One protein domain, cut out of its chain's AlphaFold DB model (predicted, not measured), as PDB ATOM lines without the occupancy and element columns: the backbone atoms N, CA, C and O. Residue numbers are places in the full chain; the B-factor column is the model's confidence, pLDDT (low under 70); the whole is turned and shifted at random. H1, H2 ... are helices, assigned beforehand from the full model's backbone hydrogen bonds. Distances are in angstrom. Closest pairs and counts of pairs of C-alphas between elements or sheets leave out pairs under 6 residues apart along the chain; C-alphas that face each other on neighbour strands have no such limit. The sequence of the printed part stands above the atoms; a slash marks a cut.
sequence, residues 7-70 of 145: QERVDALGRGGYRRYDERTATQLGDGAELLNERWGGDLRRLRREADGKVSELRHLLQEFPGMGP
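AT A GLANCE: This is residues 7 to 70 of the 145 residues of an uncharacterized protein of Streptomyces afghaniensis 772 (UniProt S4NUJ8). A long helix, H2, makes the spine of a loose, hook-like row of four helices: H1 packs on one end of H2, and past its other end the backbone turns a corner into H3, on which H4 packs as it folds back. After H4, residues 63 to 70 make a tail with no named helix. The printed part has 64 residues and is all helix, with H1, H2, H3 and H4 in that order and no named strand. It is loose, with a radius of gyration of the C-alphas of 13.7 A, and elongated, spanning 39 by 24 by 14 A.

HOW THE PARTS SIT: Start with H1, residues 7 to 15, and go on over a short link to H2, residues 22 to 40. H1 touches residues 22 to 26 alone of H2, the closest C-alphas being those of Arg 9 and Ala 26, 5.2 A apart. The two run opposite ways at a steep tilt of 57 degrees. A tight link leads to H3, residues 44 to 50. H2, with residues 36 to 40 alone, and H3 only just touch, and only at the corner, with 3 pairs of C-alphas within 8 A; the closest are those of Trp 40 and Arg 46, 5.5 A apart. They run the same way at a steep tilt of 53 degrees. Another tight link leads to H4, residues 55 to 62, which touches H3; their closest C-alphas, of Arg 48 and Leu 58, are 6.2 A apart. H3 and H4 run opposite ways at a steep tilt of 55 degrees. H1 is apart from H3 and H4, and H2 is apart from H4. In H1, H2, H3 and H4 every O i to N i+4 pair is within hydrogen-bond range.

IN THESE COORDINATES: Find C-alpha 7 at (-37.519, -49.498, -25.874), where H1 begins; it is 12.1 A long. H2 runs 25.8 A, from C-alpha 22 at (-44.103, -42.673, -23.135) to C-alpha 40. H3 is 9.8 A long, and H4 runs 10.4 A to C-alpha 62 at (-50.106, -33.629, -41.444).

THE WHOLE: The C-alphas of Arg 15 and Asp 52, the two farthest apart, are 39.0 A apart. The printed part has no cut and no long link between its helices. Its mean pLDDT is 97.0, and no printed residue is under 70.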
ATOM      1  N   GLN A   7     -38.032 -49.734 -27.224       97.88
ATOM      2  CA  GLN A   7     -37.519 -49.498 -25.874       97.88
ATOM      3  C   GLN A   7     -36.599 -48.274 -25.842       97.88
ATOM      4  O   GLN A   7     -36.720 -47.446 -24.943       97.88
ATOM      5  N   GLU A   8     -35.752 -48.080 -26.854       98.06
ATOM      6  CA  GLU A   8     -34.897 -46.895 -26.984       98.06
ATOM      7  C   GLU A   8     -35.715 -45.597 -27.019       98.06
ATOM      8  O   GLU A   8     -35.330 -44.588 -26.414       98.06
ATOM      9  N   ARG A   9     -36.869 -45.613 -27.702       97.88
ATOM     10  CA  ARG A   9     -37.796 -44.473 -27.757       97.88
ATOM     11  C   ARG A   9     -38.473 -44.236 -26.405       97.88
ATOM     12  O   ARG A   9     -38.538 -43.083 -25.973       97.88
ATOM     13  N   VAL A  10     -38.937 -45.290 -25.728       97.94
ATOM     14  CA  VAL A  10     -39.517 -45.199 -24.373       97.94
ATOM     15  C   VAL A  10     -38.495 -44.633 -23.394       97.94
ATOM     16  O   VAL A  10     -38.776 -43.657 -22.699       97.94
ATOM     17  N   ASP A  11     -37.272 -45.155 -23.403       97.31
ATOM     18  CA  ASP A  11     -36.198 -44.704 -22.524       97.31
ATOM     19  C   ASP A  11     -35.833 -43.240 -22.792       97.31
ATOM     20  O   ASP A  11     -35.584 -42.473 -21.857       97.31
ATOM     21  N   ALA A  12     -35.817 -42.813 -24.060       97.25
ATOM     22  CA  ALA A  12     -35.588 -41.417 -24.424       97.25
ATOM     23  C   ALA A  12     -36.681 -40.486 -23.875       97.25
ATOM     24  O   ALA A  12     -36.360 -39.450 -23.283       97.25
ATOM     25  N   LEU A  13     -37.955 -40.868 -24.003       96.75
ATOM     26  CA  LEU A  13     -39.085 -40.128 -23.432       96.75
ATOM     27  C   LEU A  13     -39.018 -40.099 -21.897       96.75
ATOM     28  O   LEU A  13     -39.201 -39.041 -21.287       96.75
ATOM     29  N   GLY A  14     -38.657 -41.221 -21.274       96.19
ATOM     30  CA  GLY A  14     -38.473 -41.355 -19.831       96.19
ATOM     31  C   GLY A  14     -37.365 -40.456 -19.278       96.19
ATOM     32  O   GLY A  14     -37.568 -39.803 -18.246       96.19
ATOM     33  N   ARG A  15     -36.225 -40.346 -19.982       96.75
ATOM     34  CA  ARG A  15     -35.141 -39.391 -19.663       96.75
ATOM     35  C   ARG A  15     -35.599 -37.938 -19.780       96.75
ATOM     36  O   ARG A  15     -35.189 -37.113 -18.971       96.75
ATOM     37  N   GLY A  16     -36.473 -37.637 -20.741       94.94
ATOM     38  CA  GLY A  16     -37.109 -36.326 -20.907       94.94
ATOM     39  C   GLY A  16     -38.231 -36.020 -19.905       94.94
ATOM     40  O   GLY A  16     -38.825 -34.948 -19.968       94.94
ATOM     41  N   GLY A  17     -38.544 -36.945 -18.989       95.81
ATOM     42  CA  GLY A  17     -39.608 -36.786 -17.993       95.81
ATOM     43  C   GLY A  17     -41.024 -37.057 -18.517       95.81
ATOM     44  O   GLY A  17     -41.992 -36.872 -17.779       95.81
ATOM     45  N   TYR A  18     -41.175 -37.533 -19.754       94.00
ATOM     46  CA  TYR A  18     -42.471 -37.788 -20.385       94.00
ATOM     47  C   TYR A  18     -43.004 -39.195 -20.060       94.00
ATOM     48  O   TYR A  18     -43.179 -40.016 -20.943       94.00
ATOM     49  N   ARG A  19     -43.262 -39.499 -18.781       91.00
ATOM     50  CA  ARG A  19     -43.515 -40.888 -18.320       91.00
ATOM     51  C   ARG A  19     -44.960 -41.378 -18.353       91.00
ATOM     52  O   ARG A  19     -45.236 -42.541 -18.108       91.00
ATOM     53  N   ARG A  20     -45.929 -40.477 -18.526       93.19
ATOM     54  CA  ARG A  20     -47.352 -40.851 -18.413       93.19
ATOM     55  C   ARG A  20     -47.874 -41.551 -19.670       93.19
ATOM     56  O   ARG A  20     -48.841 -42.302 -19.590       93.19
ATOM     57  N   TYR A  21     -47.277 -41.235 -20.814       92.62
ATOM     58  CA  TYR A  21     -47.710 -41.685 -22.135       92.62
ATOM     59  C   TYR A  21     -46.514 -42.073 -23.020       92.62
ATOM     60  O   TYR A  21     -46.664 -42.118 -24.238       92.62
ATOM     61  N   ASP A  22     -45.343 -42.322 -22.429       93.50
ATOM     62  CA  ASP A  22     -44.103 -42.673 -23.135       93.50
ATOM     63  C   ASP A  22     -44.289 -43.856 -24.076       93.50
ATOM     64  O   ASP A  22     -43.965 -43.730 -25.247       93.50
ATOM     65  N   GLU A  23     -44.869 -44.961 -23.614       96.44
ATOM     66  CA  GLU A  23     -45.091 -46.156 -24.436       96.44
ATOM     67  C   GLU A  23     -45.925 -45.860 -25.688       96.44
ATOM     68  O   GLU A  23     -45.522 -46.159 -26.815       96.44
ATOM     69  N   ARG A  24     -47.073 -45.193 -25.509       96.81
ATOM     70  CA  ARG A  24     -47.953 -44.805 -26.620       96.81
ATOM     71  C   ARG A  24     -47.254 -43.828 -27.564       96.81
ATOM     72  O   ARG A  24     -47.379 -43.954 -28.780       96.81
ATOM     73  N   THR A  25     -46.564 -42.832 -27.019       96.19
ATOM     74  CA  THR A  25     -45.859 -41.824 -27.813       96.19
ATOM     75  C   THR A  25     -44.658 -42.430 -28.539       96.19
ATOM     76  O   THR A  25     -44.409 -42.062 -29.681       96.19
ATOM     77  N   ALA A  26     -43.961 -43.404 -27.953       97.56
ATOM     78  CA  ALA A  26     -42.876 -44.150 -28.586       97.56
ATOM     79  C   ALA A  26     -43.360 -44.942 -29.805       97.56
ATOM     80  O   ALA A  26     -42.693 -44.932 -30.844       97.56
ATOM     81  N   THR A  27     -44.534 -45.575 -29.707       97.38
ATOM     82  CA  THR A  27     -45.201 -46.211 -30.851       97.38
ATOM     83  C   THR A  27     -45.548 -45.173 -31.918       97.38
ATOM     84  O   THR A  27     -45.062 -45.278 -33.036       97.38
ATOM     85  N   GLN A  28     -46.266 -44.098 -31.563       97.38
ATOM     86  CA  GLN A  28     -46.662 -43.046 -32.516       97.38
ATOM     87  C   GLN A  28     -45.475 -42.404 -33.249       97.38
ATOM     88  O   GLN A  28     -45.555 -42.127 -34.443       97.38
ATOM     89  N   LEU A  29     -44.366 -42.167 -32.545       97.31
ATOM     90  CA  LEU A  29     -43.141 -41.622 -33.125       97.31
ATOM     91  C   LEU A  29     -42.456 -42.600 -34.092       97.31
ATOM     92  O   LEU A  29     -41.820 -42.156 -35.047       97.31
ATOM     93  N   GLY A  30     -42.559 -43.903 -33.830       98.00
ATOM     94  CA  GLY A  30     -42.111 -44.957 -34.736       98.00
ATOM     95  C   GLY A  30     -42.929 -44.996 -36.005       98.00
ATOM     96  O   GLY A  30     -42.405 -44.719 -37.080       98.00
ATOM     97  N   ASP A  31     -44.223 -45.250 -35.838       98.25
ATOM     98  CA  ASP A  31     -45.196 -45.375 -36.920       98.25
ATOM     99  C   ASP A  31     -45.204 -44.114 -37.801       98.25
ATOM    100  O   ASP A  31     -45.240 -44.187 -39.025       98.25
ATOM    101  N   GLY A  32     -45.106 -42.926 -37.192       98.06
ATOM    102  CA  GLY A  32     -44.997 -41.667 -37.926       98.06
ATOM    103  C   GLY A  32     -43.694 -41.537 -38.722       98.06
ATOM    104  O   GLY A  32     -43.702 -41.002 -39.829       98.06
ATOM    105  N   ALA A  33     -42.569 -42.026 -38.196       97.94
ATOM    106  CA  ALA A  33     -41.305 -42.024 -38.929       97.94
ATOM    107  C   ALA A  33     -41.306 -43.040 -40.083       97.94
ATOM    108  O   ALA A  33     -40.769 -42.740 -41.148       97.94
ATOM    109  N   GLU A  34     -41.924 -44.206 -39.890       98.25
ATOM    110  CA  GLU A  34     -42.141 -45.202 -40.942       98.25
ATOM    111  C   GLU A  34     -43.034 -44.636 -42.049       98.25
ATOM    112  O   GLU A  34     -42.602 -44.594 -43.200       98.25
ATOM    113  N   LEU A  35     -44.183 -44.048 -41.703       98.44
ATOM    114  CA  LEU A  35     -45.062 -43.359 -42.654       98.44
ATOM    115  C   LEU A  35     -44.309 -42.287 -43.459       98.44
ATOM    116  O   LEU A  35     -44.454 -42.198 -44.683       98.44
ATOM    117  N   LEU A  36     -43.476 -41.480 -42.788       98.38
ATOM    118  CA  LEU A  36     -42.666 -40.460 -43.456       98.38
ATOM    119  C   LEU A  36     -41.698 -41.065 -44.477       98.38
ATOM    120  O   LEU A  36     -41.531 -40.528 -45.577       98.38
ATOM    121  N   ASN A  37     -41.047 -42.163 -44.109       98.38
ATOM    122  CA  ASN A  37     -40.108 -42.869 -44.969       98.38
ATOM    123  C   ASN A  37     -40.814 -43.518 -46.161       98.38
ATOM    124  O   ASN A  37     -40.367 -43.343 -47.293       98.38
ATOM    125  N   GLU A  38     -41.926 -44.206 -45.931       98.19
ATOM    126  CA  GLU A  38     -42.645 -44.960 -46.956       98.19
ATOM    127  C   GLU A  38     -43.294 -44.052 -48.002       98.19
ATOM    128  O   GLU A  38     -43.084 -44.241 -49.202       98.19
ATOM    129  N   ARG A  39     -44.050 -43.033 -47.574       98.25
ATOM    130  CA  ARG A  39     -44.806 -42.179 -48.505       98.25
ATOM    131  C   ARG A  39     -43.972 -41.043 -49.079       98.25
ATOM    132  O   ARG A  39     -44.103 -40.694 -50.251       98.25
ATOM    133  N   TRP A  40     -43.087 -40.468 -48.268       98.50
ATOM    134  CA  TRP A  40     -42.364 -39.244 -48.620       98.50
ATOM    135  C   TRP A  40     -40.843 -39.403 -48.615       98.50
ATOM    136  O   TRP A  40     -40.127 -38.419 -48.814       98.50
ATOM    137  N   GLY A  41     -40.320 -40.623 -48.467       97.81
ATOM    138  CA  GLY A  41     -38.883 -40.891 -48.540       97.81
ATOM    139  C   GLY A  41     -38.079 -40.168 -47.462       97.81
ATOM    140  O   GLY A  41     -36.957 -39.748 -47.738       97.81
ATOM    141  N   GLY A  42     -38.671 -39.933 -46.288       97.56
ATOM    142  CA  GLY A  42     -38.019 -39.229 -45.182       97.56
ATOM    143  C   GLY A  42     -38.054 -37.700 -45.298       97.56
ATOM    144  O   GLY A  42     -37.455 -37.013 -44.475       97.56
ATOM    145  N   ASP A  43     -38.725 -37.137 -46.311       97.19
ATOM    146  CA  ASP A  43     -38.638 -35.713 -46.649       97.19
ATOM    147  C   ASP A  43     -40.014 -35.026 -46.665       97.19
ATOM    148  O   ASP A  43     -40.776 -35.116 -47.630       97.19
ATOM    149  N   LEU A  44     -40.296 -34.241 -45.620       96.62
ATOM    150  CA  LEU A  44     -41.530 -33.453 -45.484       96.62
ATOM    151  C   LEU A  44     -41.746 -32.434 -46.618       96.62
ATOM    152  O   LEU A  44     -42.872 -31.998 -46.847       96.62
ATOM    153  N   ARG A  45     -40.713 -32.073 -47.393       96.75
ATOM    154  CA  ARG A  45     -40.894 -31.237 -48.593       96.75
ATOM    155  C   ARG A  45     -41.643 -31.989 -49.694       96.75
ATOM    156  O   ARG A  45     -42.238 -31.353 -50.558       96.75
ATOM    157  N   ARG A  46     -41.631 -33.329 -49.702       98.31
ATOM    158  CA  ARG A  46     -42.473 -34.120 -50.615       98.31
ATOM    159  C   ARG A  46     -43.938 -34.059 -50.201       98.31
ATOM    160  O   ARG A  46     -44.757 -33.823 -51.076       98.31
ATOM    161  N   LEU A  47     -44.228 -34.141 -48.903       98.00
ATOM    162  CA  LEU A  47     -45.569 -33.911 -48.353       98.00
ATOM    163  C   LEU A  47     -46.076 -32.513 -48.727       98.00
ATOM    164  O   LEU A  47     -47.163 -32.365 -49.274       98.00
ATOM    165  N   ARG A  48     -45.243 -31.481 -48.550       97.25
ATOM    166  CA  ARG A  48     -45.553 -30.115 -49.002       97.25
ATOM    167  C   ARG A  48     -45.848 -30.032 -50.505       97.25
ATOM    168  O   ARG A  48     -46.739 -29.290 -50.903       97.25
ATOM    169  N   ARG A  49     -45.091 -30.744 -51.350       97.50
ATOM    170  CA  ARG A  49     -45.344 -30.785 -52.803       97.50
ATOM    171  C   ARG A  49     -46.651 -31.496 -53.136       97.50
ATOM    172  O   ARG A  49     -47.354 -31.038 -54.024       97.50
ATOM    173  N   GLU A  50     -46.976 -32.569 -52.424       98.00
ATOM    174  CA  GLU A  50     -48.245 -33.287 -52.570       98.00
ATOM    175  C   GLU A  50     -49.446 -32.410 -52.199       98.00
ATOM    176  O   GLU A  50     -50.458 -32.438 -52.891       98.00
ATOM    177  N   ALA A  51     -49.294 -31.543 -51.193       97.44
ATOM    178  CA  ALA A  51     -50.298 -30.541 -50.850       97.44
ATOM    179  C   ALA A  51     -50.531 -29.481 -51.946       97.44
ATOM    180  O   ALA A  51     -51.489 -28.714 -51.850       97.44
ATOM    181  N   ASP A  52     -49.668 -29.398 -52.968       95.56
ATOM    182  CA  ASP A  52     -49.847 -28.534 -54.144       95.56
ATOM    183  C   ASP A  52     -50.113 -27.057 -53.778       95.56
ATOM    184  O   ASP A  52     -51.004 -26.391 -54.301       95.56
ATOM    185  N   GLY A  53     -49.381 -26.556 -52.777       91.38
ATOM    186  CA  GLY A  53     -49.522 -25.183 -52.273       91.38
ATOM    187  C   GLY A  53     -50.817 -24.898 -51.500       91.38
ATOM    188  O   GLY A  53     -51.023 -23.770 -51.055       91.38
ATOM    189  N   LYS A  54     -51.694 -25.888 -51.294       96.62
ATOM    190  CA  LYS A  54     -52.948 -25.733 -50.546       96.62
ATOM    191  C   LYS A  54     -52.686 -25.974 -49.065       96.62
ATOM    192  O   LYS A  54     -52.510 -27.108 -48.628       96.62
ATOM    193  N   VAL A  55     -52.727 -24.911 -48.264       96.38
ATOM    194  CA  VAL A  55     -52.516 -24.992 -46.806       96.38
ATOM    195  C   VAL A  55     -53.521 -25.931 -46.127       96.38
ATOM    196  O   VAL A  55     -53.158 -26.661 -45.209       96.38
ATOM    197  N   SER A  56     -54.769 -25.973 -46.603       96.62
ATOM    198  CA  SER A  56     -55.786 -26.904 -46.098       96.62
ATOM    199  C   SER A  56     -55.422 -28.369 -46.343       96.62
ATOM    200  O   SER A  56     -55.670 -29.204 -45.478       96.62
ATOM    201  N   GLU A  57     -54.817 -28.669 -47.494       98.25
ATOM    202  CA  GLU A  57     -54.358 -30.017 -47.829       98.25
ATOM    203  C   GLU A  57     -53.114 -30.372 -47.021       98.25
ATOM    204  O   GLU A  57     -53.052 -31.429 -46.408       98.25
ATOM    205  N   LEU A  58     -52.166 -29.438 -46.896       97.81
ATOM    206  CA  LEU A  58     -51.000 -29.608 -46.033       97.81
ATOM    207  C   LEU A  58     -51.422 -29.934 -44.593       97.81
ATOM    208  O   LEU A  58     -50.891 -30.854 -43.975       97.81
ATOM    209  N   ARG A  59     -52.431 -29.226 -44.078       97.94
ATOM    210  CA  ARG A  59     -53.040 -29.495 -42.772       97.94
ATOM    211  C   ARG A  59     -53.664 -30.888 -42.689       97.94
ATOM    212  O   ARG A  59     -53.621 -31.501 -41.623       97.94
ATOM    213  N   HIS A  60     -54.302 -31.354 -43.759       98.44
ATOM    214  CA  HIS A  60     -54.916 -32.677 -43.818       98.44
ATOM    215  C   HIS A  60     -53.851 -33.779 -43.797       98.44
ATOM    216  O   HIS A  60     -53.886 -34.614 -42.899       98.44
ATOM    217  N   LEU A  61     -52.855 -33.697 -44.682       98.44
ATOM    218  CA  LEU A  61     -51.741 -34.645 -44.777       98.44
ATOM    219  C   LEU A  61     -50.950 -34.755 -43.465       98.44
ATOM    220  O   LEU A  61     -50.562 -35.843 -43.053       98.44
ATOM    221  N   LEU A  62     -50.736 -33.634 -42.768       98.25
ATOM    222  CA  LEU A  62     -50.106 -33.629 -41.444       98.25
ATOM    223  C   LEU A  62     -50.909 -34.454 -40.421       98.25
ATOM    224  O   LEU A  62     -50.326 -35.176 -39.618       98.25
ATOM    225  N   GLN A  63     -52.240 -34.404 -40.466       98.44
ATOM    226  CA  GLN A  63     -53.100 -35.159 -39.542       98.44
ATOM    227  C   GLN A  63     -53.162 -36.663 -39.836       98.44
ATOM    228  O   GLN A  63     -53.735 -37.410 -39.046       98.44
ATOM    229  N   GLU A  64     -52.570 -37.128 -40.935       98.12
ATOM    230  CA  GLU A  64     -52.414 -38.562 -41.183       98.12
ATOM    231  C   GLU A  64     -51.346 -39.200 -40.282       98.12
ATOM    232  O   GLU A  64     -51.344 -40.414 -40.083       98.12
ATOM    233  N   PHE A  65     -50.456 -38.395 -39.689       98.31
ATOM    234  CA  PHE A  65     -49.452 -38.901 -38.760       98.31
ATOM    235  C   PHE A  65     -50.097 -39.394 -37.453       98.31
ATOM    236  O   PHE A  65     -50.894 -38.672 -36.840       98.31
ATOM    237  N   PRO A  66     -49.711 -40.579 -36.943       96.75
ATOM    238  CA  PRO A  66     -50.231 -41.110 -35.689       96.75
ATOM    239  C   PRO A  66     -50.058 -40.133 -34.522       96.75
ATOM    240  O   PRO A  66     -48.959 -39.697 -34.194       96.75
ATOM    241  N   GLY A  67     -51.169 -39.790 -33.867       94.38
ATOM    242  CA  GLY A  67     -51.175 -38.836 -32.754       94.38
ATOM    243  C   GLY A  67     -51.189 -37.358 -33.161       94.38
ATOM    244  O   GLY A  67     -51.340 -36.509 -32.280       94.38
ATOM    245  N   MET A  68     -51.115 -37.027 -34.453       96.62
ATOM    246  CA  MET A  68     -51.234 -35.651 -34.930       96.62
ATOM    247  C   MET A  68     -52.702 -35.268 -35.143       96.62
ATOM    248  O   MET A  68     -53.307 -35.531 -36.174       96.62
ATOM    249  N   GLY A  69     -53.293 -34.618 -34.140       96.88
ATOM    250  CA  GLY A  69     -54.636 -34.046 -34.255       96.88
ATOM    251  C   GLY A  69     -54.657 -32.649 -34.898       96.88
ATOM    252  O   GLY A  69     -53.598 -32.066 -35.152       96.88
ATOM    253  N   PRO A  70     -55.856 -32.050 -35.050       97.19
ATOM    254  CA  PRO A  70     -56.049 -30.691 -35.567       97.19
ATOM    255  C   PRO A  70     -55.113 -29.651 -34.936       97.19
ATOM    256  O   PRO A  70     -54.443 -28.908 -35.644       97.19
TER     257      PRO A  70